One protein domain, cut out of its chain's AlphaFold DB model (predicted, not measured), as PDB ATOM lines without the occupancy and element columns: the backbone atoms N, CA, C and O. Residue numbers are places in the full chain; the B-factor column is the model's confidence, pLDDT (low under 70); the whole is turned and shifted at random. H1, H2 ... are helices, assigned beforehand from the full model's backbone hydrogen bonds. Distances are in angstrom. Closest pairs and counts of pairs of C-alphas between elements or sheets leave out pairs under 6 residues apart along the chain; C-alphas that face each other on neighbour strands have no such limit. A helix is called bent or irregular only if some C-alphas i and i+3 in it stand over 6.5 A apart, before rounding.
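This is residues 462 to 510 of the 523 residues of an uncharacterized protein of Ramazzottius varieornatus (UniProt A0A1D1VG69). One long straight helix, H2, makes one side of an open, spread-out shape, and a link from the beginning of H2 leads away to a short helix, H1, with no contact between the two helices. The first residues fold back in a small hook before H1, and the space between H1 and H2 is empty but for the link. The printed part has 49 residues with two named helices, H1 then H2, and no named strand; the class is all helix. The whole is extended, with a radius of gyration of the C-alphas of 15.6 A, and flat, with spans of 39 by 34 by 16 A.

H2 is the longest helix, residues 488 to 507, 29.0 A from first to last C-alpha. It begins with C-alpha 488 at (-13.578, 28.369, -5.049) and ends with C-alpha 507 at (-11.138, 35.430, 22.966), running mostly along z. H1 is residues 469 to 477, 13.1 A from first to last C-alpha, and begins with C-alpha 469 at (-6.247, 2.653, 13.864).

H2 and H1 are apart, with no C-alpha of the one within 8 A of the other. The link from H1 to H2 has 10 residues and is short but not tight. Residues 496 to 510, of which 496 to 507 belong to H2, stand free. Residues 464 to 471, of which 469 to 471 belong to H1, and residues 473 to 482, of which 473 to 477 belong to H1, stand free too. In H1 and H2 every O i to N i+4 pair is within hydrogen-bond range, and neither helix is bent.

The two C-alphas farthest apart are those of His 465 and Lys 508, at 41.6 A. The printed part has no cut, and no link is long. The mean pLDDT of the printed part is 76.7, and it is under 70 at residues 463 to 467, 472 to 475, 478 and 510.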
ATOM      1  N   LEU A 462      -4.835   0.945   2.619       76.88
ATOM      2  CA  LEU A 462      -3.922   2.038   2.250       76.88
ATOM      3  C   LEU A 462      -3.045   2.530   3.416       76.88
ATOM      4  O   LEU A 462      -2.204   3.410   3.235       76.88
ATOM      5  N   ARG A 463      -3.238   1.981   4.619       68.62
ATOM      6  CA  ARG A 463      -2.518   2.370   5.833       68.62
ATOM      7  C   ARG A 463      -1.047   1.962   5.751       68.62
ATOM      8  O   ARG A 463      -0.718   0.795   5.543       68.62
ATOM      9  N   HIS A 464      -0.149   2.895   6.061       63.22
ATOM     10  CA  HIS A 464       1.241   2.552   6.353       63.22
ATOM     11  C   HIS A 464       1.306   1.783   7.684       63.22
ATOM     12  O   HIS A 464       0.740   2.222   8.683       63.22
ATOM     13  N   HIS A 465       2.033   0.660   7.722       61.44
ATOM     14  CA  HIS A 465       2.045  -0.360   8.795       61.44
ATOM     15  C   HIS A 465       2.280   0.140  10.252       61.44
ATOM     16  O   HIS A 465       2.198  -0.654  11.190       61.44
ATOM     17  N   LYS A 466       2.571   1.435  10.465       60.09
ATOM     18  CA  LYS A 466       2.904   2.070  11.754       60.09
ATOM     19  C   LYS A 466       1.865   3.066  12.310       60.09
ATOM     20  O   LYS A 466       1.990   3.439  13.470       60.09
ATOM     21  N   GLU A 467       0.854   3.507  11.560       65.50
ATOM     22  CA  GLU A 467      -0.115   4.504  12.074       65.50
ATOM     23  C   GLU A 467      -1.176   3.856  12.965       65.50
ATOM     24  O   GLU A 467      -1.669   2.818  12.578       65.50
ATOM     25  N   PRO A 468      -1.601   4.376  14.121       73.12
ATOM     26  CA  PRO A 468      -2.666   3.751  14.919       73.12
ATOM     27  C   PRO A 468      -4.048   3.783  14.223       73.12
ATOM     28  O   PRO A 468      -4.358   4.700  13.474       73.12
ATOM     29  N   ILE A 469      -4.910   2.792  14.497       70.50
ATOM     30  CA  ILE A 469      -6.247   2.653  13.864       70.50
ATOM     31  C   ILE A 469      -7.222   3.758  14.309       70.50
ATOM     32  O   ILE A 469      -8.065   4.203  13.534       70.50
ATOM     33  N   LYS A 470      -7.098   4.226  15.556       72.06
ATOM     34  CA  LYS A 470      -8.005   5.201  16.179       72.06
ATOM     35  C   LYS A 470      -8.158   6.520  15.386       72.06
ATOM     36  O   LYS A 470      -9.290   6.839  15.039       72.06
ATOM     37  N   PRO A 471      -7.082   7.228  14.988       70.12
ATOM     38  CA  PRO A 471      -7.212   8.447  14.182       70.12
ATOM     39  C   PRO A 471      -7.820   8.220  12.789       70.12
ATOM     40  O   PRO A 471      -8.408   9.141  12.229       70.12
ATOM     41  N   ILE A 472      -7.729   7.009  12.227       67.75
ATOM     42  CA  ILE A 472      -8.348   6.681  10.932       67.75
ATOM     43  C   ILE A 472      -9.871   6.604  11.075       67.75
ATOM     44  O   ILE A 472     -10.590   7.127  10.225       67.75
ATOM     45  N   VAL A 473     -10.355   5.984  12.157       68.88
ATOM     46  CA  VAL A 473     -11.788   5.898  12.480       68.88
ATOM     47  C   VAL A 473     -12.342   7.272  12.859       68.88
ATOM     48  O   VAL A 473     -13.382   7.676  12.343       68.88
ATOM     49  N   ASP A 474     -11.610   8.045  13.661       69.69
ATOM     50  CA  ASP A 474     -12.006   9.414  14.012       69.69
ATOM     51  C   ASP A 474     -12.047  10.322  12.762       69.69
ATOM     52  O   ASP A 474     -12.963  11.128  12.589       69.69
ATOM     53  N   GLY A 475     -11.113  10.132  11.822       67.19
ATOM     54  CA  GLY A 475     -11.093  10.804  10.518       67.19
ATOM     55  C   GLY A 475     -12.131  10.297   9.504       67.19
ATOM     56  O   GLY A 475     -12.237  10.866   8.416       67.19
ATOM     57  N   LEU A 476     -12.869   9.224   9.809       72.19
ATOM     58  CA  LEU A 476     -14.033   8.765   9.036       72.19
ATOM     59  C   LEU A 476     -15.338   9.383   9.548       72.19
ATOM     60  O   LEU A 476     -16.260   9.581   8.764       72.19
ATOM     61  N   MET A 477     -15.405   9.700  10.843       71.81
ATOM     62  CA  MET A 477     -16.544  10.403  11.447       71.81
ATOM     63  C   MET A 477     -16.494  11.920  11.201       71.81
ATOM     64  O   MET A 477     -17.495  12.614  11.366       71.81
ATOM     65  N   GLY A 478     -15.331  12.448  10.809       69.06
ATOM     66  CA  GLY A 478     -15.152  13.841  10.411       69.06
ATOM     67  C   GLY A 478     -15.462  14.106   8.929       69.06
ATOM     68  O   GLY A 478     -15.393  13.196   8.102       69.06
ATOM     69  N   PRO A 479     -15.764  15.365   8.562       76.94
ATOM     70  CA  PRO A 479     -15.906  15.748   7.162       76.94
ATOM     71  C   PRO A 479     -14.616  15.489   6.376       76.94
ATOM     72  O   PRO A 479     -13.516  15.740   6.869       76.94
ATOM     73  N   GLY A 480     -14.750  15.012   5.137       70.94
ATOM     74  CA  GLY A 480     -13.606  14.800   4.249       70.94
ATOM     75  C   GLY A 480     -12.886  16.106   3.889       70.94
ATOM     76  O   GLY A 480     -13.457  17.187   3.984       70.94
ATOM     77  N   ALA A 481     -11.644  16.013   3.405       71.94
ATOM     78  CA  ALA A 481     -10.842  17.190   3.041       71.94
ATOM     79  C   ALA A 481     -11.498  18.083   1.965       71.94
ATOM     80  O   ALA A 481     -11.288  19.288   1.952       71.94
ATOM     81  N   LYS A 482     -12.328  17.496   1.094       73.69
ATOM     82  CA  LYS A 482     -13.084  18.200   0.044       73.69
ATOM     83  C   LYS A 482     -14.464  18.695   0.502       73.69
ATOM     84  O   LYS A 482     -15.249  19.153  -0.316       73.69
ATOM     85  N   TRP A 483     -14.809  18.545   1.781       81.69
ATOM     86  CA  TRP A 483     -16.125  18.921   2.291       81.69
ATOM     87  C   TRP A 483     -16.269  20.440   2.412       81.69
ATOM     88  O   TRP A 483     -15.737  21.057   3.344       81.69
ATOM     89  N   GLY A 484     -17.055  21.038   1.524       82.12
ATOM     90  CA  GLY A 484     -17.371  22.462   1.532       82.12
ATOM     91  C   GLY A 484     -18.025  22.945   0.239       82.12
ATOM     92  O   GLY A 484     -18.463  22.117  -0.557       82.12
ATOM     93  N   PRO A 485     -18.135  24.273   0.061       83.75
ATOM     94  CA  PRO A 485     -18.708  24.880  -1.136       83.75
ATOM     95  C   PRO A 485     -17.970  24.427  -2.399       83.75
ATOM     96  O   PRO A 485     -16.750  24.339  -2.396       83.75
ATOM     97  N   ALA A 486     -18.695  24.155  -3.483       81.69
ATOM     98  CA  ALA A 486     -18.069  23.773  -4.752       81.69
ATOM     99  C   ALA A 486     -17.407  24.960  -5.483       81.69
ATOM    100  O   ALA A 486     -16.570  24.745  -6.352       81.69
ATOM    101  N   ASP A 487     -17.809  26.190  -5.151       85.94
ATOM    102  CA  ASP A 487     -17.254  27.428  -5.701       85.94
ATOM    103  C   ASP A 487     -15.999  27.839  -4.917       85.94
ATOM    104  O   ASP A 487     -16.063  28.012  -3.695       85.94
ATOM    105  N   ASP A 488     -14.880  28.014  -5.622       86.88
ATOM    106  CA  ASP A 488     -13.578  28.369  -5.049       86.88
ATOM    107  C   ASP A 488     -13.609  29.699  -4.277       86.88
ATOM    108  O   ASP A 488     -12.946  29.832  -3.247       86.88
ATOM    109  N   VAL A 489     -14.402  30.680  -4.724       88.19
ATOM    110  CA  VAL A 489     -14.519  31.982  -4.045       88.19
ATOM    111  C   VAL A 489     -15.220  31.799  -2.701       88.19
ATOM    112  O   VAL A 489     -14.724  32.219  -1.656       88.19
ATOM    113  N   VAL A 490     -16.347  31.091  -2.710       87.75
ATOM    114  CA  VAL A 490     -17.125  30.807  -1.497       87.75
ATOM    115  C   VAL A 490     -16.351  29.880  -0.553       87.75
ATOM    116  O   VAL A 490     -16.483  29.975   0.671       87.75
ATOM    117  N   TRP A 491     -15.519  28.988  -1.096       86.38
ATOM    118  CA  TRP A 491     -14.602  28.168  -0.312       86.38
ATOM    119  C   TRP A 491     -13.617  29.036   0.478       86.38
ATOM    120  O   TRP A 491     -13.509  28.871   1.695       86.38
ATOM    121  N   GLN A 492     -12.958  29.994  -0.179       87.19
ATOM    122  CA  GLN A 492     -12.027  30.919   0.479       87.19
ATOM    123  C   GLN A 492     -12.722  31.765   1.556       87.19
ATOM    124  O   GLN A 492     -12.215  31.890   2.671       87.19
ATOM    125  N   GLU A 493     -13.925  32.275   1.273       88.62
ATOM    126  CA  GLU A 493     -14.740  32.998   2.260       88.62
ATOM    127  C   GLU A 493     -15.051  32.137   3.494       88.62
ATOM    128  O   GLU A 493     -15.039  32.619   4.629       88.62
ATOM    129  N   ARG A 494     -15.316  30.839   3.300       86.56
ATOM    130  CA  ARG A 494     -15.587  29.907   4.403       86.56
ATOM    131  C   ARG A 494     -14.354  29.671   5.263       86.56
ATOM    132  O   ARG A 494     -14.482  29.556   6.484       86.56
ATOM    133  N   GLU A 495     -13.178  29.558   4.653       85.81
ATOM    134  CA  GLU A 495     -11.921  29.413   5.390       85.81
ATOM    135  C   GLU A 495     -11.647  30.647   6.249       85.81
ATOM    136  O   GLU A 495     -11.386  30.506   7.446       85.81
ATOM    137  N   GLN A 496     -11.826  31.847   5.692       87.19
ATOM    138  CA  GLN A 496     -11.718  33.098   6.447       87.19
ATOM    139  C   GLN A 496     -12.726  33.163   7.600       87.19
ATOM    140  O   GLN A 496     -12.348  33.431   8.740       87.19
ATOM    141  N   PHE A 497     -13.996  32.838   7.340       87.12
ATOM    142  CA  PHE A 497     -15.040  32.802   8.366       87.12
ATOM    143  C   PHE A 497     -14.687  31.859   9.528       87.12
ATOM    144  O   PHE A 497     -14.869  32.205  10.697       87.12
ATOM    145  N   ARG A 498     -14.139  30.674   9.227       85.19
ATOM    146  CA  ARG A 498     -13.702  29.709  10.249       85.19
ATOM    147  C   ARG A 498     -12.543  30.228  11.095       85.19
ATOM    148  O   ARG A 498     -12.526  29.953  12.292       85.19
ATOM    149  N   LEU A 499     -11.594  30.951  10.497       86.06
ATOM    150  CA  LEU A 499     -10.471  31.551  11.222       86.06
ATOM    151  C   LEU A 499     -10.951  32.634  12.195       86.06
ATOM    152  O   LEU A 499     -10.558  32.620  13.362       86.06
ATOM    153  N   VAL A 500     -11.853  33.513  11.751       85.50
ATOM    154  CA  VAL A 500     -12.441  34.565  12.599       85.50
ATOM    155  C   VAL A 500     -13.233  33.957  13.757       85.50
ATOM    156  O   VAL A 500     -12.995  34.294  14.914       85.50
ATOM    157  N   ASP A 501     -14.117  32.998  13.478       81.94
ATOM    158  CA  ASP A 501     -14.921  32.338  14.514       81.94
ATOM    159  C   ASP A 501     -14.059  31.513  15.494       81.94
ATOM    160  O   ASP A 501     -14.419  31.335  16.661       81.94
ATOM    161  N   ALA A 502     -12.893  31.025  15.057       81.19
ATOM    162  CA  ALA A 502     -11.904  30.427  15.946       81.19
ATOM    163  C   ALA A 502     -11.217  31.476  16.847       81.19
ATOM    164  O   ALA A 502     -11.133  31.217  18.053       81.19
ATOM    165  N   CYS A 503     -10.804  32.646  16.318       79.44
ATOM    166  CA  CYS A 503     -10.266  33.764  17.131       79.44
ATOM    167  C   CYS A 503     -11.307  34.188  18.182       79.44
ATOM    168  O   CYS A 503     -11.013  34.197  19.376       79.44
ATOM    169  N   ASP A 504     -12.560  34.408  17.778       79.31
ATOM    170  CA  ASP A 504     -13.650  34.819  18.675       79.31
ATOM    171  C   ASP A 504     -13.931  33.806  19.794       79.31
ATOM    172  O   ASP A 504     -14.228  34.174  20.937       79.31
ATOM    173  N   ARG A 505     -13.856  32.504  19.491       77.75
ATOM    174  CA  ARG A 505     -14.032  31.445  20.496       77.75
ATOM    175  C   ARG A 505     -12.860  31.358  21.467       77.75
ATOM    176  O   ARG A 505     -13.085  30.998  22.623       77.75
ATOM    177  N   GLN A 506     -11.645  31.670  21.023       76.81
ATOM    178  CA  GLN A 506     -10.478  31.771  21.901       76.81
ATOM    179  C   GLN A 506     -10.579  33.008  22.798       76.81
ATOM    180  O   GLN A 506     -10.501  32.852  24.012       76.81
ATOM    181  N   LEU A 507     -10.908  34.176  22.237       73.94
ATOM    182  CA  LEU A 507     -11.138  35.430  22.966       73.94
ATOM    183  C   LEU A 507     -12.238  35.325  24.029       73.94
ATOM    184  O   LEU A 507     -12.123  35.909  25.096       73.94
ATOM    185  N   LYS A 508     -13.305  34.557  23.788       73.31
ATOM    186  CA  LYS A 508     -14.343  34.316  24.812       73.31
ATOM    187  C   LYS A 508     -13.899  33.378  25.936       73.31
ATOM    188  O   LYS A 508     -14.532  33.370  26.988       73.31
ATOM    189  N   LYS A 509     -12.871  32.555  25.709       70.88
ATOM    190  CA  LYS A 509     -12.305  31.643  26.719       70.88
ATOM    191  C   LYS A 509     -11.152  32.277  27.494       70.88
ATOM    192  O   LYS A 509     -10.960  31.923  28.651       70.88
ATOM    193  N   SER A 510     -10.399  33.181  26.876       57.53
ATOM    194  CA  SER A 510      -9.365  33.978  27.528       57.53
ATOM    195  C   SER A 510      -9.970  35.291  28.016       57.53
ATOM    196  O   SER A 510     -10.304  36.152  27.215       57.53
TER     197      SER A 510